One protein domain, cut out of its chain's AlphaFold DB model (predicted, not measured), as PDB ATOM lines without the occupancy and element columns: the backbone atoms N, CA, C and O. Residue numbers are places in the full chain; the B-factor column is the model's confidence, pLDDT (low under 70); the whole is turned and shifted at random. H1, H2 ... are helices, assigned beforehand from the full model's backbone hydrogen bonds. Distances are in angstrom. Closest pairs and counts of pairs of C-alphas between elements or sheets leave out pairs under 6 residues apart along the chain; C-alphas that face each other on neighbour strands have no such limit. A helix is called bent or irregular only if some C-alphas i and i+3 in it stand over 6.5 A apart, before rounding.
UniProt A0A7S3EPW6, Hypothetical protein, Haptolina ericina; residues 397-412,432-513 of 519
ATOM      1  N   ASP A 397      20.303 -18.558  91.554       95.50
ATOM      2  CA  ASP A 397      20.679 -19.893  91.091       95.50
ATOM      3  C   ASP A 397      21.071 -19.883  89.602       95.50
ATOM      4  O   ASP A 397      21.890 -20.692  89.173       95.50
ATOM      5  N   HIS A 398      20.546 -18.925  88.831       97.12
ATOM      6  CA  HIS A 398      20.813 -18.758  87.401       97.12
ATOM      7  C   HIS A 398      21.679 -17.523  87.090       97.12
ATOM      8  O   HIS A 398      21.687 -17.060  85.953       97.12
ATOM      9  N   GLU A 399      22.431 -16.986  88.062       96.69
ATOM     10  CA  GLU A 399      23.249 -15.767  87.893       96.69
ATOM     11  C   GLU A 399      24.191 -15.860  86.675       96.69
ATOM     12  O   GLU A 399      24.265 -14.933  85.868       96.69
ATOM     13  N   VAL A 400      24.860 -17.004  86.491       98.00
ATOM     14  CA  VAL A 400      25.780 -17.246  85.364       98.00
ATOM     15  C   VAL A 400      25.034 -17.346  84.030       98.00
ATOM     16  O   VAL A 400      25.445 -16.709  83.058       98.00
ATOM     17  N   ASP A 401      23.942 -18.114  83.979       97.69
ATOM     18  CA  ASP A 401      23.143 -18.318  82.761       97.69
ATOM     19  C   ASP A 401      22.511 -17.006  82.286       97.69
ATOM     20  O   ASP A 401      22.694 -16.604  81.138       97.69
ATOM     21  N   LEU A 402      21.849 -16.283  83.192       98.06
ATOM     22  CA  LEU A 402      21.234 -14.991  82.896       98.06
ATOM     23  C   LEU A 402      22.278 -13.989  82.398       98.06
ATOM     24  O   LEU A 402      22.049 -13.325  81.387       98.06
ATOM     25  N   THR A 403      23.444 -13.918  83.051       98.12
ATOM     26  CA  THR A 403      24.539 -13.036  82.621       98.12
ATOM     27  C   THR A 403      24.992 -13.376  81.202       98.12
ATOM     28  O   THR A 403      25.036 -12.493  80.345       98.12
ATOM     29  N   LEU A 404      25.282 -14.651  80.920       97.50
ATOM     30  CA  LEU A 404      25.742 -15.088  79.601       97.50
ATOM     31  C   LEU A 404      24.697 -14.830  78.508       97.50
ATOM     32  O   LEU A 404      25.038 -14.371  77.416       97.50
ATOM     33  N   ARG A 405      23.421 -15.090  78.796       97.31
ATOM     34  CA  ARG A 405      22.327 -14.868  77.849       97.31
ATOM     35  C   ARG A 405      22.148 -13.386  77.547       97.31
ATOM     36  O   ARG A 405      22.130 -13.021  76.374       97.31
ATOM     37  N   LEU A 406      22.115 -12.522  78.562       97.50
ATOM     38  CA  LEU A 406      22.051 -11.068  78.366       97.50
ATOM     39  C   LEU A 406      23.254 -10.554  77.554       97.50
ATOM     40  O   LEU A 406      23.077  -9.749  76.641       97.50
ATOM     41  N   MET A 407      24.463 -11.071  77.815       96.88
ATOM     42  CA  MET A 407      25.669 -10.741  77.042       96.88
ATOM     43  C   MET A 407      25.573 -11.146  75.564       96.88
ATOM     44  O   MET A 407      26.132 -10.463  74.707       96.88
ATOM     45  N   GLY A 408      24.911 -12.268  75.273       94.88
ATOM     46  CA  GLY A 408      24.811 -12.842  73.930       94.88
ATOM     47  C   GLY A 408      23.586 -12.414  73.122       94.88
ATOM     48  O   GLY A 408      23.543 -12.700  71.929       94.88
ATOM     49  N   THR A 409      22.596 -11.763  73.740       94.19
ATOM     50  CA  THR A 409      21.311 -11.501  73.070       94.19
ATOM     51  C   THR A 409      21.359 -10.293  72.134       94.19
ATOM     52  O   THR A 409      20.764 -10.327  71.062       94.19
ATOM     53  N   VAL A 410      22.077  -9.228  72.502       93.69
ATOM     54  CA  VAL A 410      22.196  -8.036  71.648       93.69
ATOM     55  C   VAL A 410      23.305  -8.250  70.624       93.69
ATOM     56  O   VAL A 410      24.449  -8.545  70.974       93.69
ATOM     57  N   GLN A 411      22.996  -8.061  69.344       91.88
ATOM     58  CA  GLN A 411      24.010  -8.074  68.294       91.88
ATOM     59  C   GLN A 411      24.647  -6.692  68.137       91.88
ATOM     60  O   GLN A 411      23.986  -5.664  68.242       91.88
ATOM     61  N   VAL A 412      25.939  -6.654  67.798       90.25
ATOM     62  CA  VAL A 412      26.685  -5.395  67.585       90.25
ATOM     63  C   VAL A 412      26.052  -4.524  66.489       90.25
ATOM     64  O   VAL A 412      26.152  -3.304  66.544       90.25
ATOM     65  N   ILE A 432      27.234  -6.327  91.122       94.38
ATOM     66  CA  ILE A 432      26.854  -7.041  92.342       94.38
ATOM     67  C   ILE A 432      27.989  -7.972  92.782       94.38
ATOM     68  O   ILE A 432      28.372  -7.960  93.953       94.38
ATOM     69  N   ALA A 433      28.569  -8.737  91.857       94.75
ATOM     70  CA  ALA A 433      29.698  -9.613  92.145       94.75
ATOM     71  C   ALA A 433      30.936  -8.828  92.614       94.75
ATOM     72  O   ALA A 433      31.655  -9.287  93.498       94.75
ATOM     73  N   GLU A 434      31.180  -7.623  92.092       93.44
ATOM     74  CA  GLU A 434      32.266  -6.751  92.550       93.44
ATOM     75  C   GLU A 434      32.075  -6.336  94.006       93.44
ATOM     76  O   GLU A 434      32.988  -6.488  94.817       93.44
ATOM     77  N   ARG A 435      30.858  -5.920  94.371       89.25
ATOM     78  CA  ARG A 435      30.511  -5.584  95.761       89.25
ATOM     79  C   ARG A 435      30.658  -6.766  96.715       89.25
ATOM     80  O   ARG A 435      31.013  -6.568  97.873       89.25
ATOM     81  N   ARG A 436      30.395  -7.985  96.240       90.31
ATOM     82  CA  ARG A 436      30.582  -9.231  97.002       90.31
ATOM     83  C   ARG A 436      32.040  -9.714  97.026       90.31
ATOM     84  O   ARG A 436      32.343 -10.665  97.739       90.31
ATOM     85  N   GLY A 437      32.936  -9.109  96.242       92.12
ATOM     86  CA  GLY A 437      34.306  -9.594  96.051       92.12
ATOM     87  C   GLY A 437      34.409 -10.878  95.211       92.12
ATOM     88  O   GLY A 437      35.453 -11.523  95.206       92.12
ATOM     89  N   THR A 438      33.347 -11.257  94.494       95.38
ATOM     90  CA  THR A 438      33.246 -12.490  93.694       95.38
ATOM     91  C   THR A 438      33.298 -12.252  92.181       95.38
ATOM     92  O   THR A 438      33.183 -13.209  91.418       95.38
ATOM     93  N   ARG A 439      33.525 -11.013  91.713       95.56
ATOM     94  CA  ARG A 439      33.630 -10.667  90.275       95.56
ATOM     95  C   ARG A 439      34.579 -11.581  89.479       95.56
ATOM     96  O   ARG A 439      34.158 -12.042  88.420       95.56
ATOM     97  N   PRO A 440      35.802 -11.911  89.953       96.06
ATOM     98  CA  PRO A 440      36.684 -12.822  89.219       96.06
ATOM     99  C   PRO A 440      36.115 -14.240  89.088       96.06
ATOM    100  O   PRO A 440      36.335 -14.899  88.075       96.06
ATOM    101  N   GLN A 441      35.373 -14.707  90.097       97.25
ATOM    102  CA  GLN A 441      34.740 -16.025  90.083       97.25
ATOM    103  C   GLN A 441      33.563 -16.049  89.101       97.25
ATOM    104  O   GLN A 441      33.539 -16.912  88.230       97.25
ATOM    105  N   LEU A 442      32.674 -15.046  89.148       97.19
ATOM    106  CA  LEU A 442      31.586 -14.909  88.170       97.19
ATOM    107  C   LEU A 442      32.133 -14.837  86.738       97.19
ATOM    108  O   LEU A 442      31.621 -15.510  85.850       97.19
ATOM    109  N   MET A 443      33.207 -14.070  86.517       97.31
ATOM    110  CA  MET A 443      33.878 -14.000  85.219       97.31
ATOM    111  C   MET A 443      34.344 -15.384  84.753       97.31
ATOM    112  O   MET A 443      34.029 -15.800  83.642       97.31
ATOM    113  N   LYS A 444      35.052 -16.125  85.611       96.81
ATOM    114  CA  LYS A 444      35.518 -17.480  85.297       96.81
ATOM    115  C   LYS A 444      34.359 -18.415  84.936       96.81
ATOM    116  O   LYS A 444      34.473 -19.155  83.960       96.81
ATOM    117  N   ASP A 445      33.269 -18.368  85.694       97.88
ATOM    118  CA  ASP A 445      32.116 -19.247  85.494       97.88
ATOM    119  C   ASP A 445      31.356 -18.903  84.205       97.88
ATOM    120  O   ASP A 445      31.002 -19.805  83.447       97.88
ATOM    121  N   VAL A 446      31.205 -17.612  83.882       97.69
ATOM    122  CA  VAL A 446      30.628 -17.151  82.605       97.69
ATOM    123  C   VAL A 446      31.494 -17.570  81.418       97.69
ATOM    124  O   VAL A 446      30.958 -18.053  80.423       97.69
ATOM    125  N   ILE A 447      32.823 -17.438  81.502       97.06
ATOM    126  CA  ILE A 447      33.732 -17.884  80.433       97.06
ATOM    127  C   ILE A 447      33.666 -19.405  80.253       97.06
ATOM    128  O   ILE A 447      33.621 -19.884  79.119       97.06
ATOM    129  N   ALA A 448      33.625 -20.171  81.347       96.31
ATOM    130  CA  ALA A 448      33.489 -21.623  81.288       96.31
ATOM    131  C   ALA A 448      32.155 -22.044  80.647       96.31
ATOM    132  O   ALA A 448      32.150 -22.888  79.749       96.31
ATOM    133  N   ALA A 449      31.046 -21.417  81.050       96.88
ATOM    134  CA  ALA A 449      29.728 -21.652  80.464       96.88
ATOM    135  C   ALA A 449      29.689 -21.269  78.975       96.88
ATOM    136  O   ALA A 449      29.227 -22.049  78.144       96.88
ATOM    137  N   ALA A 450      30.252 -20.113  78.613       96.00
ATOM    138  CA  ALA A 450      30.351 -19.673  77.226       96.00
ATOM    139  C   ALA A 450      31.172 -20.648  76.375       96.00
ATOM    140  O   ALA A 450      30.746 -20.994  75.280       96.00
ATOM    141  N   SER A 451      32.307 -21.135  76.887       94.94
ATOM    142  CA  SER A 451      33.160 -22.098  76.179       94.94
ATOM    143  C   SER A 451      32.486 -23.457  75.993       94.94
ATOM    144  O   SER A 451      32.810 -24.152  75.030       94.94
ATOM    145  N   ALA A 452      31.599 -23.852  76.910       95.00
ATOM    146  CA  ALA A 452      30.843 -25.095  76.805       95.00
ATOM    147  C   ALA A 452      29.776 -25.029  75.698       95.00
ATOM    148  O   ALA A 452      29.510 -26.039  75.051       95.00
ATOM    149  N   VAL A 453      29.195 -23.847  75.466       92.75
ATOM    150  CA  VAL A 453      28.212 -23.611  74.396       92.75
ATOM    151  C   VAL A 453      28.902 -23.349  73.057       92.75
ATOM    152  O   VAL A 453      28.539 -23.934  72.040       92.75
ATOM    153  N   GLU A 454      29.908 -22.476  73.047       90.88
ATOM    154  CA  GLU A 454      30.645 -22.091  71.851       90.88
ATOM    155  C   GLU A 454      32.141 -21.909  72.175       90.88
ATOM    156  O   GLU A 454      32.537 -20.878  72.727       90.88
ATOM    157  N   PRO A 455      33.014 -22.862  71.783       89.31
ATOM    158  CA  PRO A 455      34.450 -22.802  72.082       89.31
ATOM    159  C   PRO A 455      35.170 -21.552  71.552       89.31
ATOM    160  O   PRO A 455      36.249 -21.212  72.026       89.31
ATOM    161  N   SER A 456      34.583 -20.855  70.572       88.81
ATOM    162  CA  SER A 456      35.102 -19.597  70.022       88.81
ATOM    163  C   SER A 456      34.925 -18.397  70.967       88.81
ATOM    164  O   SER A 456      35.464 -17.324  70.692       88.81
ATOM    165  N   LEU A 457      34.133 -18.545  72.039       92.00
ATOM    166  CA  LEU A 457      33.691 -17.467  72.927       92.00
ATOM    167  C   LEU A 457      33.039 -16.286  72.184       92.00
ATOM    168  O   LEU A 457      33.099 -15.142  72.643       92.00
ATOM    169  N   LYS A 458      32.384 -16.526  71.043       91.38
ATOM    170  CA  LYS A 458      31.745 -15.463  70.252       91.38
ATOM    171  C   LYS A 458      30.747 -14.598  71.042       91.38
ATOM    172  O   LYS A 458      30.795 -13.382  70.825       91.38
ATOM    173  N   PRO A 459      29.901 -15.115  71.963       92.50
ATOM    174  CA  PRO A 459      29.027 -14.259  72.773       92.50
ATOM    175  C   PRO A 459      29.831 -13.269  73.625       92.50
ATOM    176  O   PRO A 459      29.540 -12.076  73.665       92.50
ATOM    177  N   VAL A 460      30.930 -13.742  74.211       95.38
ATOM    178  CA  VAL A 460      31.843 -12.950  75.042       95.38
ATOM    179  C   VAL A 460      32.577 -11.890  74.214       95.38
ATOM    180  O   VAL A 460      32.642 -10.723  74.596       95.38
ATOM    181  N   ALA A 461      33.094 -12.275  73.044       95.44
ATOM    182  CA  ALA A 461      33.766 -11.358  72.126       95.44
ATOM    183  C   ALA A 461      32.813 -10.297  71.552       95.44
ATOM    184  O   ALA A 461      33.222  -9.159  71.311       95.44
ATOM    185  N   SER A 462      31.546 -10.655  71.337       95.50
ATOM    186  CA  SER A 462      30.503  -9.718  70.903       95.50
ATOM    187  C   SER A 462      30.178  -8.727  72.014       95.50
ATOM    188  O   SER A 462      30.202  -7.519  71.776       95.50
ATOM    189  N   PHE A 463      30.006  -9.211  73.246       97.50
ATOM    190  CA  PHE A 463      29.779  -8.357  74.407       97.50
ATOM    191  C   PHE A 463      30.933  -7.380  74.662       97.50
ATOM    192  O   PHE A 463      30.694  -6.204  74.916       97.50
ATOM    193  N   LEU A 464      32.191  -7.805  74.490       97.56
ATOM    194  CA  LEU A 464      33.350  -6.907  74.581       97.56
ATOM    195  C   LEU A 464      33.249  -5.712  73.611       97.56
ATOM    196  O   LEU A 464      33.615  -4.593  73.971       97.56
ATOM    197  N   LYS A 465      32.733  -5.925  72.393       96.69
ATOM    198  CA  LYS A 465      32.490  -4.838  71.428       96.69
ATOM    199  C   LYS A 465      31.338  -3.940  71.878       96.69
ATOM    200  O   LYS A 465      31.461  -2.720  71.788       96.69
ATOM    201  N   LEU A 466      30.260  -4.528  72.402       97.25
ATOM    202  CA  LEU A 466      29.127  -3.783  72.956       97.25
ATOM    203  C   LEU A 466      29.544  -2.885  74.124       97.25
ATOM    204  O   LEU A 466      29.081  -1.754  74.194       97.25
ATOM    205  N   LEU A 467      30.470  -3.323  74.985       97.38
ATOM    206  CA  LEU A 467      31.021  -2.480  76.056       97.38
ATOM    207  C   LEU A 467      31.762  -1.244  75.516       97.38
ATOM    208  O   LEU A 467      31.784  -0.201  76.168       97.38
ATOM    209  N   GLY A 468      32.352  -1.335  74.319       94.69
ATOM    210  CA  GLY A 468      32.909  -0.175  73.618       94.69
ATOM    211  C   GLY A 468      31.827   0.841  73.247       94.69
ATOM    212  O   GLY A 468      31.937   2.014  73.602       94.69
ATOM    213  N   PHE A 469      30.748   0.372  72.614       94.00
ATOM    214  CA  PHE A 469      29.603   1.209  72.242       94.00
ATOM    215  C   PHE A 469      28.877   1.797  73.462       94.00
ATOM    216  O   PHE A 469      28.537   2.978  73.477       94.00
ATOM    217  N   TRP A 470      28.701   0.999  74.517       96.38
ATOM    218  CA  TRP A 470      28.174   1.437  75.811       96.38
ATOM    219  C   TRP A 470      28.937   2.658  76.331       96.38
ATOM    220  O   TRP A 470      28.332   3.666  76.706       96.38
ATOM    221  N   GLY A 471      30.272   2.608  76.267       94.19
ATOM    222  CA  GLY A 471      31.128   3.729  76.636       94.19
ATOM    223  C   GLY A 471      30.813   4.977  75.814       94.19
ATOM    224  O   GLY A 471      30.603   6.045  76.385       94.19
ATOM    225  N   GLU A 472      30.728   4.860  74.491       92.25
ATOM    226  CA  GLU A 472      30.436   5.993  73.602       92.25
ATOM    227  C   GLU A 472      29.083   6.648  73.906       92.25
ATOM    228  O   GLU A 472      29.007   7.878  74.022       92.25
ATOM    229  N   VAL A 473      28.030   5.848  74.100       92.38
ATOM    230  CA  VAL A 473      26.678   6.347  74.390       92.38
ATOM    231  C   VAL A 473      26.647   7.122  75.701       92.38
ATOM    232  O   VAL A 473      26.251   8.289  75.706       92.38
ATOM    233  N   TYR A 474      27.129   6.544  76.801       94.94
ATOM    234  CA  TYR A 474      27.045   7.196  78.112       94.94
ATOM    235  C   TYR A 474      28.060   8.333  78.315       94.94
ATOM    236  O   TYR A 474      27.859   9.205  79.171       94.94
ATOM    237  N   HIS A 475      29.129   8.399  77.511       91.75
ATOM    238  CA  HIS A 475      29.996   9.582  77.466       91.75
ATOM    239  C   HIS A 475      29.336  10.759  76.746       91.75
ATOM    240  O   HIS A 475      29.494  11.897  77.191       91.75
ATOM    241  N   SER A 476      28.593  10.493  75.669       90.75
ATOM    242  CA  SER A 476      27.982  11.526  74.823       90.75
ATOM    243  C   SER A 476      26.590  11.976  75.287       90.75
ATOM    244  O   SER A 476      26.219  13.126  75.048       90.75
ATOM    245  N   HIS A 477      25.846  11.133  76.010       90.69
ATOM    246  CA  HIS A 477      24.461  11.403  76.408       90.69
ATOM    247  C   HIS A 477      24.327  11.575  77.925       90.69
ATOM    248  O   HIS A 477      24.157  10.621  78.684       90.69
ATOM    249  N   SER A 478      24.373  12.829  78.386       89.69
ATOM    250  CA  SER A 478      24.271  13.148  79.821       89.69
ATOM    251  C   SER A 478      22.927  12.755  80.455       89.69
ATOM    252  O   SER A 478      22.901  12.405  81.635       89.69
ATOM    253  N   CYS A 479      21.828  12.773  79.694       90.88
ATOM    254  CA  CYS A 479      20.514  12.332  80.171       90.88
ATOM    255  C   CYS A 479      20.497  10.827  80.458       90.88
ATOM    256  O   CYS A 479      20.115  10.429  81.556       90.88
ATOM    257  N   GLU A 480      20.996  10.016  79.522       92.50
ATOM    258  CA  GLU A 480      21.088   8.562  79.690       92.50
ATOM    259  C   GLU A 480      21.959   8.205  80.890       92.50
ATOM    260  O   GLU A 480      21.580   7.378  81.717       92.50
ATOM    261  N   ARG A 481      23.093   8.897  81.052       93.94
ATOM    262  CA  ARG A 481      23.963   8.733  82.223       93.94
ATOM    263  C   ARG A 481      23.202   8.927  83.529       93.94
ATOM    264  O   ARG A 481      23.246   8.058  84.392       93.94
ATOM    265  N   ARG A 482      22.481  10.042  83.660       90.50
ATOM    266  CA  ARG A 482      21.698  10.330  84.870       90.50
ATOM    267  C   ARG A 482      20.623   9.278  85.105       90.50
ATOM    268  O   ARG A 482      20.385   8.905  86.249       90.50
ATOM    269  N   PHE A 483      19.987   8.792  84.042       90.94
ATOM    270  CA  PHE A 483      18.985   7.738  84.144       90.94
ATOM    271  C   PHE A 483      19.591   6.404  84.610       90.94
ATOM    272  O   PHE A 483      19.012   5.728  85.462       90.94
ATOM    273  N   LEU A 484      20.783   6.045  84.130       94.06
ATOM    274  CA  LEU A 484      21.523   4.869  84.595       94.06
ATOM    275  C   LEU A 484      21.881   4.976  86.085       94.06
ATOM    276  O   LEU A 484      21.670   4.034  86.851       94.06
ATOM    277  N   GLU A 485      22.383   6.131  86.520       92.75
ATOM    278  CA  GLU A 485      22.700   6.376  87.931       92.75
ATOM    279  C   GLU A 485      21.451   6.306  88.808       92.75
ATOM    280  O   GLU A 485      21.463   5.694  89.875       92.75
ATOM    281  N   PHE A 486      20.358   6.901  88.335       89.88
ATOM    282  CA  PHE A 486      19.081   6.912  89.027       89.88
ATOM    283  C   PHE A 486      18.479   5.506  89.158       89.88
ATOM    284  O   PHE A 486      18.113   5.088  90.256       89.88
ATOM    285  N   SER A 487      18.413   4.754  88.058       91.12
ATOM    286  CA  SER A 487      17.832   3.405  88.028       91.12
ATOM    287  C   SER A 487      18.647   2.387  88.828       91.12
ATOM    288  O   SER A 487      18.076   1.490  89.442       91.12
ATOM    289  N   SER A 488      19.971   2.535  88.872       92.31
ATOM    290  CA  SER A 488      20.861   1.613  89.587       92.31
ATOM    291  C   SER A 488      21.217   2.051  91.010       92.31
ATOM    292  O   SER A 488      21.685   1.245  91.819       92.31
ATOM    293  N   GLY A 489      21.029   3.332  91.333       90.31
ATOM    294  CA  GLY A 489      21.530   3.927  92.568       90.31
ATOM    295  C   GLY A 489      23.057   3.854  92.688       90.31
ATOM    296  O   GLY A 489      23.577   3.776  93.809       90.31
ATOM    297  N   VAL A 490      23.780   3.804  91.567       91.06
ATOM    298  CA  VAL A 490      25.245   3.720  91.527       91.06
ATOM    299  C   VAL A 490      25.805   4.902  90.739       91.06
ATOM    300  O   VAL A 490      25.344   5.121  89.623       91.06
ATOM    301  N   PRO A 491      26.805   5.631  91.274       92.88
ATOM    302  CA  PRO A 491      27.475   6.698  90.535       92.88
ATOM    303  C   PRO A 491      28.062   6.208  89.210       92.88
ATOM    304  O   PRO A 491      28.586   5.089  89.128       92.88
ATOM    305  N   PHE A 492      28.010   7.049  88.182       94.81
ATOM    306  CA  PHE A 492      28.472   6.700  86.843       94.81
ATOM    307  C   PHE A 492      29.968   6.379  86.806       94.81
ATOM    308  O   PHE A 492      30.396   5.513  86.048       94.81
ATOM    309  N   GLU A 493      30.773   7.017  87.654       93.00
ATOM    310  CA  GLU A 493      32.209   6.753  87.749       93.00
ATOM    311  C   GLU A 493      32.492   5.288  88.108       93.00
ATOM    312  O   GLU A 493      33.447   4.696  87.605       93.00
ATOM    313  N   HIS A 494      31.643   4.677  88.937       93.00
ATOM    314  CA  HIS A 494      31.777   3.266  89.298       93.00
ATOM    315  C   HIS A 494      31.354   2.349  88.154       93.00
ATOM    316  O   HIS A 494      32.037   1.363  87.891       93.00
ATOM    317  N   TRP A 495      30.280   2.694  87.439       96.12
ATOM    318  CA  TRP A 495      29.902   1.999  86.207       96.12
ATOM    319  C   TRP A 495      31.044   2.005  85.193       96.12
ATOM    320  O   TRP A 495      31.411   0.958  84.666       96.12
ATOM    321  N   LEU A 496      31.650   3.171  84.966       96.69
ATOM    322  CA  LEU A 496      32.757   3.328  84.034       96.69
ATOM    323  C   LEU A 496      33.988   2.515  84.460       96.69
ATOM    324  O   LEU A 496      34.556   1.792  83.643       96.69
ATOM    325  N   SER A 497      34.372   2.594  85.737       96.69
ATOM    326  CA  SER A 497      35.489   1.815  86.282       96.69
ATOM    327  C   SER A 497      35.269   0.309  86.109       96.69
ATOM    328  O   SER A 497      36.178  -0.402  85.677       96.69
ATOM    329  N   LEU A 498      34.060  -0.175  86.408       97.06
ATOM    330  CA  LEU A 498      33.698  -1.578  86.238       97.06
ATOM    331  C   LEU A 498      33.748  -1.992  84.765       97.06
ATOM    332  O   LEU A 498      34.315  -3.034  84.451       97.06
ATOM    333  N   VAL A 499      33.187  -1.195  83.854       98.00
ATOM    334  CA  VAL A 499      33.178  -1.512  82.419       98.00
ATOM    335  C   VAL A 499      34.596  -1.590  81.855       98.00
ATOM    336  O   VAL A 499      34.895  -2.518  81.103       98.00
ATOM    337  N   GLU A 500      35.503  -0.692  82.245       97.62
ATOM    338  CA  GLU A 500      36.909  -0.783  81.827       97.62
ATOM    339  C   GLU A 500      37.609  -2.026  82.402       97.62
ATOM    340  O   GLU A 500      38.337  -2.713  81.677       97.62
ATOM    341  N   ALA A 501      37.337  -2.382  83.662       97.12
ATOM    342  CA  ALA A 501      37.839  -3.622  84.252       97.12
ATOM    343  C   ALA A 501      37.299  -4.866  83.522       97.12
ATOM    344  O   ALA A 501      38.063  -5.773  83.196       97.12
ATOM    345  N   LEU A 502      36.002  -4.891  83.193       97.56
ATOM    346  CA  LEU A 502      35.385  -5.968  82.417       97.56
ATOM    347  C   LEU A 502      35.996  -6.077  81.022       97.56
ATOM    348  O   LEU A 502      36.334  -7.179  80.603       97.56
ATOM    349  N   LYS A 503      36.209  -4.962  80.316       97.94
ATOM    350  CA  LYS A 503      36.869  -4.975  79.000       97.94
ATOM    351  C   LYS A 503      38.252  -5.620  79.071       97.94
ATOM    352  O   LYS A 503      38.579  -6.443  78.216       97.94
ATOM    353  N   SER A 504      39.040  -5.281  80.091       97.38
ATOM    354  CA  SER A 504      40.366  -5.869  80.322       97.38
ATOM    355  C   SER A 504      40.293  -7.374  80.601       97.38
ATOM    356  O   SER A 504      41.025  -8.156  79.987       97.38
ATOM    357  N   ASP A 505      39.392  -7.793  81.490       95.38
ATOM    358  CA  ASP A 505      39.254  -9.196  81.896       95.38
ATOM    359  C   ASP A 505      38.739 -10.073  80.748       95.38
ATOM    360  O   ASP A 505      39.272 -11.156  80.491       95.38
ATOM    361  N   LEU A 506      37.749  -9.581  79.998       95.94
ATOM    362  CA  LEU A 506      37.200 -10.267  78.831       95.94
ATOM    363  C   LEU A 506      38.238 -10.397  77.722       95.94
ATOM    364  O   LEU A 506      38.420 -11.479  77.167       95.94
ATOM    365  N   LYS A 507      38.966  -9.312  77.431       96.56
ATOM    366  CA  LYS A 507      40.048  -9.332  76.448       96.56
ATOM    367  C   LYS A 507      41.126 -10.345  76.823       96.56
ATOM    368  O   LYS A 507      41.514 -11.144  75.980       96.56
ATOM    369  N   SER A 508      41.554 -10.348  78.084       95.31
ATOM    370  CA  SER A 508      42.542 -11.309  78.585       95.31
ATOM    371  C   SER A 508      42.048 -12.751  78.456       95.31
ATOM    372  O   SER A 508      42.813 -13.628  78.072       95.31
ATOM    373  N   SER A 509      40.762 -12.994  78.727       93.50
ATOM    374  CA  SER A 509      40.153 -14.327  78.613       93.50
ATOM    375  C   SER A 509      40.087 -14.816  77.163       93.50
ATOM    376  O   SER A 509      40.346 -15.987  76.899       93.50
ATOM    377  N   ILE A 510      39.776 -13.919  76.219       93.38
ATOM    378  CA  ILE A 510      39.757 -14.219  74.780       93.38
ATOM    379  C   ILE A 510      41.179 -14.462  74.263       93.38
ATOM    380  O   ILE A 510      41.410 -15.434  73.555       93.38
ATOM    381  N   ASP A 511      42.136 -13.612  74.639       93.19
ATOM    382  CA  ASP A 511      43.537 -13.726  74.212       93.19
ATOM    383  C   ASP A 511      44.216 -14.989  74.797       93.19
ATOM    384  O   ASP A 511      45.180 -15.496  74.227       93.19
ATOM    385  N   ALA A 512      43.708 -15.511  75.921       90.56
ATOM    386  CA  ALA A 512      44.163 -16.754  76.543       90.56
ATOM    387  C   ALA A 512      43.588 -18.025  75.897       90.56
ATOM    388  O   ALA A 512      44.038 -19.126  76.236       90.56
ATOM    389  N   LEU A 513      42.616 -17.908  74.983       85.50
ATOM    390  CA  LEU A 513      42.170 -19.058  74.207       85.50
ATOM    391  C   LEU A 513      43.374 -19.629  73.451       85.50
ATOM    392  O   LEU A 513      44.144 -18.866  72.856       85.50
TER     393      LEU A 513
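This is residues 397 to 412 and 432 to 513 of the 519 residues of the protein "Hypothetical protein" of Haptolina ericina (UniProt A0A7S3EPW6). Two long helices, H4 and H6, run side by side in opposite ways and make the long axis of a compact, all-helical body, with H5 set across one end where the chain passes from H4 to H6. At the other end H1 and H3 cross each other steeply, and both pack on the first part of H4; the short H2 sits at the beginning of H3. The printed part has 98 residues with six named helices, H1 to H6 in order along the chain, and no named strand; the class is all helix. It is compact, with a radius of gyration of the C-alphas of 13.8 A, and the C-alphas span 39 by 29 by 21 A.

The printed part begins at Asp 397, and H1 covers residues 399 to 409, 15.5 A from first to last C-alpha, with C-alpha 399 at (23.249, -15.767, 87.893). After the cut comes H2, residues 432 to 435, which is short at 5.2 A. H3 covers residues 439 to 453 and is 21.2 A long. H4 covers residues 458 to 476 and is 27.6 A long, with C-alpha 458 at (31.745, -15.463, 70.252). H5 covers residues 478 to 488 and is 15.5 A long. H6, residues 492 to 511, is the longest helix with 20 residues and 28.3 A; its last C-alpha, that of Asp 511, is at (43.537, -13.726, 74.212). No helix is bent.

H4 is the hub and touches four helices: H1, H3, H5 and H6. H1 and H4 touch and stand about perpendicular, at 76 degrees, and the closest C-alphas are those of Gly 408 and Pro 459, 4.6 A apart; H4 touches H1 with residues 459 to 463 alone. H1 also touches H3, at a steep tilt of 60 degrees, the same way, with the C-alphas of Val 400 and Val 446 the closest at 5.6 A. H3 and H4 only just touch, with 3 pairs of C-alphas within 8 A, the closest being those of Ala 450 and Pro 459 at 7.1 A; they stand at a steep tilt of 48 degrees, opposite ways. H2 and H3 touch only at the corner, and only just, with 3 pairs of C-alphas within 8 A; the closest are those of Ala 433 and Arg 439, 4.5 A apart. H4 and H6 touch at a shallow tilt of 28 degrees, opposite ways, with the C-alphas of Leu 464 and Lys 503 the closest at 6.0 A. H4 and H5 touch only at the corner, and only just, with 3 pairs of C-alphas within 8 A; the closest are those of Tyr 474 and Arg 481 at 5.4 A. H5 and H6 touch and stand about perpendicular, at 85 degrees, and the C-alphas of Glu 485 and Phe 492 are the closest at 5.9 A; H6 touches H5 with residue 492 alone. H3 and H6 are close but not clearly touching, with the C-alphas of Ile 447 and Ser 509 the closest at 7.6 A. Among the pairs that stay apart are H1 and H6, and H3 and H5. Each O i to N i+4 pair is within hydrogen-bond range in H1, H3, H5 and H6, and 14 of 15 are in H4; H2 is too short for such a pair.

The two C-alphas farthest apart are those of Ala 452 and Cys 479, at 39.0 A. Residues 413 to 431 are cut out and not printed, and C-alphas 412 and 432 are 24.8 A apart across the cut, in the link from H1 to H2. The links H2 to H3, H3 to H4, H4 to H5 and H5 to H6 are tight. The mean pLDDT of the printed part is 94.4, and no printed residue is under 70.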